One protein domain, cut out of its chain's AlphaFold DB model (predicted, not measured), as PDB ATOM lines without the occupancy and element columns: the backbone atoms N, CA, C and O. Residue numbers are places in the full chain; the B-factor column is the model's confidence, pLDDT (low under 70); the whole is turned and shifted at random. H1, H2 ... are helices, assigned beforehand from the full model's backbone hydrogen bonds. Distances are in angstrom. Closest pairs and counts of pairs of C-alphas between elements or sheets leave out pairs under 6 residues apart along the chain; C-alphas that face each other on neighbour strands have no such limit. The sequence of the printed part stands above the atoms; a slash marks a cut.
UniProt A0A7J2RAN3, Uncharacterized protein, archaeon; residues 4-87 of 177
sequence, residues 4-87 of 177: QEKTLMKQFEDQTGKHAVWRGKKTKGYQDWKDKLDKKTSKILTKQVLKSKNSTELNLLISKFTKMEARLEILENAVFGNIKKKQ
ATOM      1  N   GLN A   4      43.614  32.650   3.573       77.19
ATOM      2  CA  GLN A   4      44.098  31.347   3.107       77.19
ATOM      3  C   GLN A   4      45.121  30.705   4.058       77.19
ATOM      4  O   GLN A   4      45.145  29.487   4.224       77.19
ATOM      5  N   GLU A   5      45.958  31.511   4.714       80.81
ATOM      6  CA  GLU A   5      46.996  30.999   5.607       80.81
ATOM      7  C   GLU A   5      46.409  30.453   6.914       80.81
ATOM      8  O   GLU A   5      46.895  29.449   7.431       80.81
ATOM      9  N   LYS A   6      45.318  31.050   7.406       83.19
ATOM     10  CA  LYS A   6      44.597  30.540   8.581       83.19
ATOM     11  C   LYS A   6      43.955  29.181   8.297       83.19
ATOM     12  O   LYS A   6      44.008  28.292   9.142       83.19
ATOM     13  N   THR A   7      43.397  29.006   7.099       85.88
ATOM     14  CA  THR A   7      42.789  27.737   6.677       85.88
ATOM     15  C   THR A   7      43.820  26.612   6.605       85.88
ATOM     16  O   THR A   7      43.571  25.523   7.115       85.88
ATOM     17  N   LEU A   8      44.999  26.878   6.034       85.88
ATOM     18  CA  LEU A   8      46.083  25.892   5.951       85.88
ATOM     19  C   LEU A   8      46.635  25.513   7.330       85.88
ATOM     20  O   LEU A   8      46.912  24.342   7.579       85.88
ATOM     21  N   MET A   9      46.766  26.485   8.237       88.19
ATOM     22  CA  MET A   9      47.173  26.226   9.622       88.19
ATOM     23  C   MET A   9      46.184  25.305  10.333       88.19
ATOM     24  O   MET A   9      46.603  24.315  10.926       88.19
ATOM     25  N   LYS A  10      44.881  25.580  10.203       88.31
ATOM     26  CA  LYS A  10      43.834  24.742  10.790       88.31
ATOM     27  C   LYS A  10      43.879  23.309  10.245       88.31
ATOM     28  O   LYS A  10      43.851  22.362  11.015       88.31
ATOM     29  N   GLN A  11      44.046  23.143   8.933       88.88
ATOM     30  CA  GLN A  11      44.162  21.816   8.317       88.88
ATOM     31  C   GLN A  11      45.374  21.020   8.818       88.88
ATOM     32  O   GLN A  11      45.276  19.808   8.994       88.88
ATOM     33  N   PHE A  12      46.512  21.677   9.048       89.88
ATOM     34  CA  PHE A  12      47.684  21.026   9.635       89.88
ATOM     35  C   PHE A  12      47.414  20.554  11.067       89.88
ATOM     36  O   PHE A  12      47.777  19.429  11.420       89.88
ATOM     37  N   GLU A  13      46.780  21.404  11.875       90.06
ATOM     38  CA  GLU A  13      46.427  21.095  13.262       90.06
ATOM     39  C   GLU A  13      45.448  19.918  13.327       90.06
ATOM     40  O   GLU A  13      45.715  18.950  14.039       90.06
ATOM     41  N   ASP A  14      44.405  19.940  12.494       89.62
ATOM     42  CA  ASP A  14      43.399  18.877  12.400       89.62
ATOM     43  C   ASP A  14      44.011  17.534  11.947       89.62
ATOM     44  O   ASP A  14      43.623  16.473  12.429       89.62
ATOM     45  N   GLN A  15      44.986  17.555  11.028       87.19
ATOM     46  CA  GLN A  15      45.599  16.332  10.488       87.19
ATOM     47  C   GLN A  15      46.699  15.740  11.368       87.19
ATOM     48  O   GLN A  15      46.925  14.531  11.340       87.19
ATOM     49  N   THR A  16      47.452  16.583  12.075       85.12
ATOM     50  CA  THR A  16      48.676  16.154  12.770       85.12
ATOM     51  C   THR A  16      48.567  16.209  14.288       85.12
ATOM     52  O   THR A  16      49.453  15.684  14.965       85.12
ATOM     53  N   GLY A  17      47.527  16.855  14.826       85.19
ATOM     54  CA  GLY A  17      47.353  17.103  16.260       85.19
ATOM     55  C   GLY A  17      48.392  18.059  16.857       85.19
ATOM     56  O   GLY A  17      48.503  18.161  18.077       85.19
ATOM     57  N   LYS A  18      49.198  18.737  16.027       87.81
ATOM     58  CA  LYS A  18      50.280  19.640  16.448       87.81
ATOM     59  C   LYS A  18      49.942  21.074  16.084       87.81
ATOM     60  O   LYS A  18      49.477  21.322  14.982       87.81
ATOM     61  N   HIS A  19      50.291  22.019  16.952       88.31
ATOM     62  CA  HIS A  19      50.075  23.442  16.693       88.31
ATOM     63  C   HIS A  19      50.894  23.960  15.497       88.31
ATOM     64  O   HIS A  19      52.117  23.774  15.418       88.31
ATOM     65  N   ALA A  20      50.226  24.666  14.585       85.31
ATOM     66  CA  ALA A  20      50.859  25.303  13.432       85.31
ATOM     67  C   ALA A  20      51.679  26.541  13.838       85.31
ATOM     68  O   ALA A  20      52.662  26.898  13.181       85.31
ATOM     69  N   VAL A  21      51.299  27.182  14.949       87.94
ATOM     70  CA  VAL A  21      51.964  28.358  15.518       87.94
ATOM     71  C   VAL A  21      52.286  28.107  16.989       87.94
ATOM     72  O   VAL A  21      51.421  27.731  17.770       87.94
ATOM     73  N   TRP A  22      53.530  28.374  17.386       84.31
ATOM     74  CA  TRP A  22      53.967  28.338  18.781       84.31
ATOM     75  C   TRP A  22      54.607  29.673  19.157       84.31
ATOM     76  O   TRP A  22      55.503  30.155  18.460       84.31
ATOM     77  N   ARG A  23      54.138  30.299  20.247       81.44
ATOM     78  CA  ARG A  23      54.608  31.622  20.717       81.44
ATOM     79  C   ARG A  23      54.648  32.685  19.601       81.44
ATOM     80  O   ARG A  23      55.618  33.424  19.459       81.44
ATOM     81  N   GLY A  24      53.606  32.715  18.767       82.56
ATOM     82  CA  GLY A  24      53.463  33.676  17.668       82.56
ATOM     83  C   GLY A  24      54.335  33.408  16.433       82.56
ATOM     84  O   GLY A  24      54.270  34.179  15.478       82.56
ATOM     85  N   LYS A  25      55.124  32.323  16.407       85.88
ATOM     86  CA  LYS A  25      55.937  31.920  15.249       85.88
ATOM     87  C   LYS A  25      55.417  30.620  14.638       85.88
ATOM     88  O   LYS A  25      55.011  29.711  15.359       85.88
ATOM     89  N   LYS A  26      55.453  30.522  13.306       90.00
ATOM     90  CA  LYS A  26      55.131  29.284  12.578       90.00
ATOM     91  C   LYS A  26      56.098  28.182  12.997       90.00
ATOM     92  O   LYS A  26      57.304  28.417  13.082       90.00
ATOM     93  N   THR A  27      55.574  26.995  13.277       89.88
ATOM     94  CA  THR A  27      56.411  25.858  13.657       89.88
ATOM     95  C   THR A  27      57.115  25.288  12.428       89.88
ATOM     96  O   THR A  27      56.588  25.316  11.314       89.88
ATOM     97  N   LYS A  28      58.317  24.731  12.623       87.88
ATOM     98  CA  LYS A  28      59.054  24.049  11.548       87.88
ATOM     99  C   LYS A  28      58.234  22.901  10.942       87.88
ATOM    100  O   LYS A  28      58.224  22.732   9.732       87.88
ATOM    101  N   GLY A  29      57.470  22.188  11.775       86.69
ATOM    102  CA  GLY A  29      56.580  21.114  11.329       86.69
ATOM    103  C   GLY A  29      55.487  21.585  10.366       86.69
ATOM    104  O   GLY A  29      55.231  20.907   9.374       86.69
ATOM    105  N   TYR A  30      54.891  22.756  10.614       88.50
ATOM    106  CA  TYR A  30      53.927  23.356   9.691       88.50
ATOM    107  C   TYR A  30      54.582  23.757   8.365       88.50
ATOM    108  O   TYR A  30      54.029  23.484   7.300       88.50
ATOM    109  N   GLN A  31      55.780  24.348   8.414       86.62
ATOM    110  CA  GLN A  31      56.511  24.743   7.209       86.62
ATOM    111  C   GLN A  31      56.880  23.525   6.345       86.62
ATOM    112  O   GLN A  31      56.569  23.502   5.158       86.62
ATOM    113  N   ASP A  32      57.435  22.473   6.951       86.88
ATOM    114  CA  ASP A  32      57.806  21.240   6.246       86.88
ATOM    115  C   ASP A  32      56.580  20.524   5.642       86.88
ATOM    116  O   ASP A  32      56.661  19.907   4.575       86.88
ATOM    117  N   TRP A  33      55.431  20.578   6.322       88.88
ATOM    118  CA  TRP A  33      54.172  20.020   5.825       88.88
ATOM    119  C   TRP A  33      53.624  20.814   4.635       88.88
ATOM    120  O   TRP A  33      53.227  20.220   3.629       88.88
ATOM    121  N   LYS A  34      53.678  22.147   4.711       86.00
ATOM    122  CA  LYS A  34      53.274  23.038   3.621       86.00
ATOM    123  C   LYS A  34      54.146  22.833   2.380       86.00
ATOM    124  O   LYS A  34      53.620  22.609   1.293       86.00
ATOM    125  N   ASP A  35      55.463  22.762   2.554       84.00
ATOM    126  CA  ASP A  35      56.404  22.522   1.455       84.00
ATOM    127  C   ASP A  35      56.168  21.154   0.778       84.00
ATOM    128  O   ASP A  35      56.363  20.993  -0.433       84.00
ATOM    129  N   LYS A  36      55.724  20.138   1.535       82.94
ATOM    130  CA  LYS A  36      55.327  18.828   0.985       82.94
ATOM    131  C   LYS A  36      54.034  18.904   0.176       82.94
ATOM    132  O   LYS A  36      53.947  18.241  -0.863       82.94
ATOM    133  N   LEU A  37      53.048  19.683   0.626       79.50
ATOM    134  CA  LEU A  37      51.821  19.924  -0.134       79.50
ATOM    135  C   LEU A  37      52.126  20.620  -1.458       79.50
ATOM    136  O   LEU A  37      51.714  20.118  -2.501       79.50
ATOM    137  N   ASP A  38      52.932  21.680  -1.442       75.00
ATOM    138  CA  ASP A  38      53.281  22.433  -2.653       75.00
ATOM    139  C   ASP A  38      54.020  21.556  -3.675       75.00
ATOM    140  O   ASP A  38      53.709  21.563  -4.874       75.00
ATOM    141  N   LYS A  39      54.931  20.692  -3.207       72.75
ATOM    142  CA  LYS A  39      55.606  19.694  -4.056       72.75
ATOM    143  C   LYS A  39      54.645  18.643  -4.622       72.75
ATOM    144  O   LYS A  39      54.825  18.207  -5.762       72.75
ATOM    145  N   LYS A  40      53.629  18.219  -3.861       68.69
ATOM    146  CA  LYS A  40      52.611  17.254  -4.317       68.69
ATOM    147  C   LYS A  40      51.702  17.876  -5.379       68.69
ATOM    148  O   LYS A  40      51.501  17.259  -6.424       68.69
ATOM    149  N   THR A  41      51.234  19.101  -5.158       62.44
ATOM    150  CA  THR A  41      50.413  19.862  -6.111       62.44
ATOM    151  C   THR A  41      51.173  20.100  -7.416       62.44
ATOM    152  O   THR A  41      50.656  19.812  -8.497       62.44
ATOM    153  N   SER A  42      52.449  20.489  -7.324       60.19
ATOM    154  CA  SER A  42      53.315  20.712  -8.490       60.19
ATOM    155  C   SER A  42      53.520  19.442  -9.325       60.19
ATOM    156  O   SER A  42      53.476  19.501 -10.554       60.19
ATOM    157  N   LYS A  43      53.682  18.274  -8.679       58.50
ATOM    158  CA  LYS A  43      53.802  16.965  -9.356       58.50
ATOM    159  C   LYS A  43      52.501  16.497 -10.021       58.50
ATOM    160  O   LYS A  43      52.558  15.812 -11.040       58.50
ATOM    161  N   ILE A  44      51.341  16.828  -9.453       60.28
ATOM    162  CA  ILE A  44      50.029  16.487 -10.033       60.28
ATOM    163  C   ILE A  44      49.765  17.340 -11.279       60.28
ATOM    164  O   ILE A  44      49.390  16.786 -12.311       60.28
ATOM    165  N   LEU A  45      50.053  18.645 -11.215       54.84
ATOM    166  CA  LEU A  45      49.957  19.560 -12.357       54.84
ATOM    167  C   LEU A  45      50.864  19.124 -13.515       54.84
ATOM    168  O   LEU A  45      50.399  18.996 -14.644       54.84
ATOM    169  N   THR A  46      52.130  18.797 -13.241       53.47
ATOM    170  CA  THR A  46      53.045  18.304 -14.290       53.47
ATOM    171  C   THR A  46      52.599  16.963 -14.875       53.47
ATOM    172  O   THR A  46      52.653  16.790 -16.091       53.47
ATOM    173  N   LYS A  47      52.084  16.027 -14.063       53.09
ATOM    174  CA  LYS A  47      51.534  14.759 -14.582       53.09
ATOM    175  C   LYS A  47      50.263  14.939 -15.414       53.09
ATOM    176  O   LYS A  47      50.087  14.184 -16.364       53.09
ATOM    177  N   GLN A  48      49.389  15.888 -15.078       53.75
ATOM    178  CA  GLN A  48      48.195  16.178 -15.881       53.75
ATOM    179  C   GLN A  48      48.557  16.825 -17.221       53.75
ATOM    180  O   GLN A  48      48.034  16.396 -18.246       53.75
ATOM    181  N   VAL A  49      49.511  17.760 -17.234       51.38
ATOM    182  CA  VAL A  49      49.995  18.410 -18.467       51.38
ATOM    183  C   VAL A  49      50.705  17.418 -19.400       51.38
ATOM    184  O   VAL A  49      50.538  17.481 -20.612       51.38
ATOM    185  N   LEU A  50      51.443  16.443 -18.857       50.88
ATOM    186  CA  LEU A  50      52.136  15.420 -19.656       50.88
ATOM    187  C   LEU A  50      51.215  14.307 -20.192       50.88
ATOM    188  O   LEU A  50      51.609  13.589 -21.112       50.88
ATOM    189  N   LYS A  51      50.004  14.136 -19.640       49.81
ATOM    190  CA  LYS A  51      49.053  13.092 -20.074       49.81
ATOM    191  C   LYS A  51      48.097  13.541 -21.184       49.81
ATOM    192  O   LYS A  51      47.522  12.678 -21.844       49.81
ATOM    193  N   SER A  52      47.936  14.843 -21.432       48.16
ATOM    194  CA  SER A  52      47.109  15.341 -22.536       48.16
ATOM    195  C   SER A  52      47.905  15.350 -23.846       48.16
ATOM    196  O   SER A  52      48.406  16.380 -24.288       48.16
ATOM    197  N   LYS A  53      47.997  14.189 -24.502       52.28
ATOM    198  CA  LYS A  53      48.476  14.056 -25.891       52.28
ATOM    199  C   LYS A  53      47.460  14.541 -26.946       52.28
ATOM    200  O   LYS A  53      47.603  14.206 -28.113       52.28
ATOM    201  N   ASN A  54      46.477  15.356 -26.569       56.56
ATOM    202  CA  ASN A  54      45.556  15.995 -27.506       56.56
ATOM    203  C   ASN A  54      45.878  17.489 -27.569       56.56
ATOM    204  O   ASN A  54      45.304  18.302 -26.845       56.56
ATOM    205  N   SER A  55      46.817  17.846 -28.449       58.09
ATOM    206  CA  SER A  55      47.175  19.237 -28.766       58.09
ATOM    207  C   SER A  55      45.947  20.095 -29.095       58.09
ATOM    208  O   SER A  55      45.925  21.288 -28.806       58.09
ATOM    209  N   THR A  56      44.882  19.484 -29.613       64.44
ATOM    210  CA  THR A  56      43.609  20.128 -29.943       64.44
ATOM    211  C   THR A  56      42.851  20.650 -28.720       64.44
ATOM    212  O   THR A  56      42.331  21.762 -28.758       64.44
ATOM    213  N   GLU A  57      42.807  19.898 -27.615       62.91
ATOM    214  CA  GLU A  57      42.115  20.324 -26.386       62.91
ATOM    215  C   GLU A  57      42.895  21.415 -25.652       62.91
ATOM    216  O   GLU A  57      42.302  22.369 -25.145       62.91
ATOM    217  N   LEU A  58      44.227  21.317 -25.664       62.97
ATOM    218  CA  LEU A  58      45.122  22.346 -25.136       62.97
ATOM    219  C   LEU A  58      44.983  23.656 -25.917       62.97
ATOM    220  O   LEU A  58      44.791  24.709 -25.315       62.97
ATOM    221  N   ASN A  59      44.976  23.588 -27.249       66.75
ATOM    222  CA  ASN A  59      44.740  24.753 -28.101       66.75
ATOM    223  C   ASN A  59      43.338  25.340 -27.890       66.75
ATOM    224  O   ASN A  59      43.173  26.561 -27.867       66.75
ATOM    225  N   LEU A  60      42.326  24.496 -27.660       75.94
ATOM    226  CA  LEU A  60      40.977  24.953 -27.331       75.94
ATOM    227  C   LEU A  60      40.951  25.691 -25.985       75.94
ATOM    228  O   LEU A  60      40.345  26.758 -25.891       75.94
ATOM    229  N   LEU A  61      41.628  25.168 -24.963       72.44
ATOM    230  CA  LEU A  61      41.773  25.820 -23.659       72.44
ATOM    231  C   LEU A  61      42.519  27.152 -23.773       72.44
ATOM    232  O   LEU A  61      42.012  28.157 -23.281       72.44
ATOM    233  N   ILE A  62      43.639  27.197 -24.495       73.62
ATOM    234  CA  ILE A  62      44.402  28.430 -24.755       73.62
ATOM    235  C   ILE A  62      43.532  29.460 -25.495       73.62
ATOM    236  O   ILE A  62      43.515  30.637 -25.131       73.62
ATOM    237  N   SER A  63      42.724  29.026 -26.469       74.50
ATOM    238  CA  SER A  63      41.791  29.912 -27.183       74.50
ATOM    239  C   SER A  63      40.662  30.444 -26.288       74.50
ATOM    240  O   SER A  63      40.196  31.569 -26.459       74.50
ATOM    241  N   LYS A  64      40.207  29.649 -25.309       78.00
ATOM    242  CA  LYS A  64      39.210  30.080 -24.320       78.00
ATOM    243  C   LYS A  64      39.819  31.061 -23.318       78.00
ATOM    244  O   LYS A  64      39.165  32.050 -22.997       78.00
ATOM    245  N   PHE A  65      41.057  30.824 -22.882       76.19
ATOM    246  CA  PHE A  65      41.793  31.718 -21.984       76.19
ATOM    247  C   PHE A  65      42.066  33.080 -22.621       76.19
ATOM    248  O   PHE A  65      41.691  34.096 -22.048       76.19
ATOM    249  N   THR A  66      42.585  33.109 -23.846       76.06
ATOM    250  CA  THR A  66      42.825  34.363 -24.587       76.06
ATOM    251  C   THR A  66      41.534  35.150 -24.842       76.06
ATOM    252  O   THR A  66      41.496  36.366 -24.670       76.06
ATOM    253  N   LYS A  67      40.418  34.472 -25.160       82.06
ATOM    254  CA  LYS A  67      39.093  35.118 -25.246       82.06
ATOM    255  C   LYS A  67      38.610  35.671 -23.903       82.06
ATOM    256  O   LYS A  67      37.915  36.685 -23.882       82.06
ATOM    257  N   MET A  68      38.924  35.001 -22.798       78.12
ATOM    258  CA  MET A  68      38.609  35.480 -21.451       78.12
ATOM    259  C   MET A  68      39.428  36.716 -21.088       78.12
ATOM    260  O   MET A  68      38.843  37.674 -20.601       78.12
ATOM    261  N   GLU A  69      40.730  36.723 -21.365       73.44
ATOM    262  CA  GLU A  69      41.599  37.882 -21.127       73.44
ATOM    263  C   GLU A  69      41.130  39.100 -21.925       73.44
ATOM    264  O   GLU A  69      40.915  40.159 -21.345       73.44
ATOM    265  N   ALA A  70      40.821  38.929 -23.215       74.75
ATOM    266  CA  ALA A  70      40.262  40.006 -24.031       74.75
ATOM    267  C   ALA A  70      38.908  40.511 -23.491       74.75
ATOM    268  O   ALA A  70      38.622  41.706 -23.501       74.75
ATOM    269  N   ARG A  71      38.055  39.610 -22.983       76.88
ATOM    270  CA  ARG A  71      36.785  39.992 -22.344       76.88
ATOM    271  C   ARG A  71      36.994  40.728 -21.025       76.88
ATOM    272  O   ARG A  71      36.234  41.651 -20.749       76.88
ATOM    273  N   LEU A  72      37.986  40.334 -20.229       73.38
ATOM    274  CA  LEU A  72      38.361  41.034 -19.004       73.38
ATOM    275  C   LEU A  72      38.889  42.426 -19.328       73.38
ATOM    276  O   LEU A  72      38.419  43.376 -18.723       73.38
ATOM    277  N   GLU A  73      39.736  42.576 -20.342       72.50
ATOM    278  CA  GLU A  73      40.221  43.882 -20.796       72.50
ATOM    279  C   GLU A  73      39.073  44.780 -21.297       72.50
ATOM    280  O   GLU A  73      39.013  45.971 -20.983       72.50
ATOM    281  N   ILE A  74      38.099  44.222 -22.025       77.56
ATOM    282  CA  ILE A  74      36.895  44.958 -22.448       77.56
ATOM    283  C   ILE A  74      36.032  45.344 -21.242       77.56
ATOM    284  O   ILE A  74      35.527  46.464 -21.196       77.56
ATOM    285  N   LEU A  75      35.856  44.451 -20.263       69.62
ATOM    286  CA  LEU A  75      35.098  44.732 -19.042       69.62
ATOM    287  C   LEU A  75      35.807  45.761 -18.164       69.62
ATOM    288  O   LEU A  75      35.157  46.679 -17.677       69.62
ATOM    289  N   GLU A  76      37.124  45.677 -18.017       64.62
ATOM    290  CA  GLU A  76      37.936  46.691 -17.355       64.62
ATOM    291  C   GLU A  76      37.789  48.032 -18.074       64.62
ATOM    292  O   GLU A  76      37.486  49.042 -17.444       64.62
ATOM    293  N   ASN A  77      37.873  48.067 -19.401       65.88
ATOM    294  CA  ASN A  77      37.655  49.293 -20.164       65.88
ATOM    295  C   ASN A  77      36.203  49.798 -20.104       65.88
ATOM    296  O   ASN A  77      35.979  51.007 -20.125       65.88
ATOM    297  N   ALA A  78      35.202  48.930 -19.981       67.25
ATOM    298  CA  ALA A  78      33.799  49.325 -19.859       67.25
ATOM    299  C   ALA A  78      33.462  49.835 -18.448       67.25
ATOM    300  O   ALA A  78      32.738  50.823 -18.299       67.25
ATOM    301  N   VAL A  79      34.018  49.201 -17.414       60.91
ATOM    302  CA  VAL A  79      33.842  49.573 -16.006       60.91
ATOM    303  C   VAL A  79      34.681  50.814 -15.692       60.91
ATOM    304  O   VAL A  79      34.136  51.846 -15.298       60.91
ATOM    305  N   PHE A  80      35.988  50.795 -15.962       50.19
ATOM    306  CA  PHE A  80      36.894  51.914 -15.684       50.19
ATOM    307  C   PHE A  80      36.834  53.033 -16.729       50.19
ATOM    308  O   PHE A  80      37.050  54.197 -16.387       50.19
ATOM    309  N   GLY A  81      36.509  52.742 -17.990       50.16
ATOM    310  CA  GLY A  81      36.340  53.774 -19.020       50.16
ATOM    311  C   GLY A  81      35.093  54.627 -18.798       50.16
ATOM    312  O   GLY A  81      35.141  55.836 -19.028       50.16
ATOM    313  N   ASN A  82      34.013  54.054 -18.255       48.16
ATOM    314  CA  ASN A  82      32.827  54.821 -17.867       48.16
ATOM    315  C   ASN A  82      33.021  55.600 -16.558       48.16
ATOM    316  O   ASN A  82      32.528  56.726 -16.458       48.16
ATOM    317  N   ILE A  83      33.807  55.085 -15.605       49.66
ATOM    318  CA  ILE A  83      34.225  55.845 -14.412       49.66
ATOM    319  C   ILE A  83      35.103  57.044 -14.826       49.66
ATOM    320  O   ILE A  83      34.856  58.171 -14.392       49.66
ATOM    321  N   LYS A  84      36.042  56.855 -15.766       45.16
ATOM    322  CA  LYS A  84      36.876  57.937 -16.326       45.16
ATOM    323  C   LYS A  84      36.090  58.943 -17.182       45.16
ATOM    324  O   LYS A  84      36.464  60.114 -17.216       45.16
ATOM    325  N   LYS A  85      35.017  58.527 -17.872       43.03
ATOM    326  CA  LYS A  85      34.172  59.421 -18.692       43.03
ATOM    327  C   LYS A  85      33.142  60.204 -17.867       43.03
ATOM    328  O   LYS A  85      32.937  61.380 -18.160       43.03
ATOM    329  N   LYS A  86      32.552  59.627 -16.811       44.66
ATOM    330  CA  LYS A  86      31.609  60.350 -15.928       44.66
ATOM    331  C   LYS A  86      32.295  61.318 -14.950       44.66
ATOM    332  O   LYS A  86      31.694  62.329 -14.609       44.66
ATOM    333  N   GLN A  87      33.559  61.093 -14.573       48.66
ATOM    334  CA  GLN A  87      34.325  62.019 -13.711       48.66
ATOM    335  C   GLN A  87      34.980  63.207 -14.449       48.66
ATOM    336  O   GLN A  87      35.635  64.039 -13.824       48.66
TER     337      GLN A  87
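This is residues 4 to 87 of the 177 residues of an uncharacterized protein of archaeon (UniProt A0A7J2RAN3). Two long helices, H2 and H3, make an open V, joined at its point by residues 52 to 54. The short helix H1 is set crosswise near the far end of H2, by its first residues, and the arm made by H3 sticks out with residues 59 to 86 standing free. The printed part has 84 residues with three named helices, H1, H2 and H3 in that order, and no named strand; the class is all helix. The whole is extended, with a radius of gyration of the C-alphas of 21.4 A, and flat, spanning 53 by 48 by 16 A.

H1, residues 4 to 16, and H2, residues 28 to 51, only just touch, with 3 pairs of C-alphas within 8 A. The closest C-alphas of the two are those of Phe 12 and Tyr 30, 6.7 A apart. H1 touches with residues 9 to 12 alone and H2 with residues 30 to 33 alone. Their lines are about perpendicular, at 77 degrees. H3, residues 55 to 86, is apart from H1 and from H2. In H1, H2 and H3 every O i to N i+4 pair is within hydrogen-bond range.

H1 begins at C-alpha 4, (44.098, 31.347, 3.107), and measures 18.6 A from first to last C-alpha. In the link after it, residues 21 to 22 make a short antiparallel pairing with residues 25 to 26. H2 measures 34.9 A and ends at C-alpha 51, (49.053, 13.092, -20.074). H3, the longest helix with 32 residues, measures 45.8 A and ends at C-alpha 86, (31.609, 60.350, -15.928).

The two C-alphas farthest apart, those of Gly 17 and Lys 85, are 56.4 A apart. The printed part has no cut. The link from H1 to H2 is long, with 11 residues, and that from H2 to H3 is tight, with 3. The mean pLDDT of the printed part is 72.2; residues 40 to 59 and 75 to 87 are under 70.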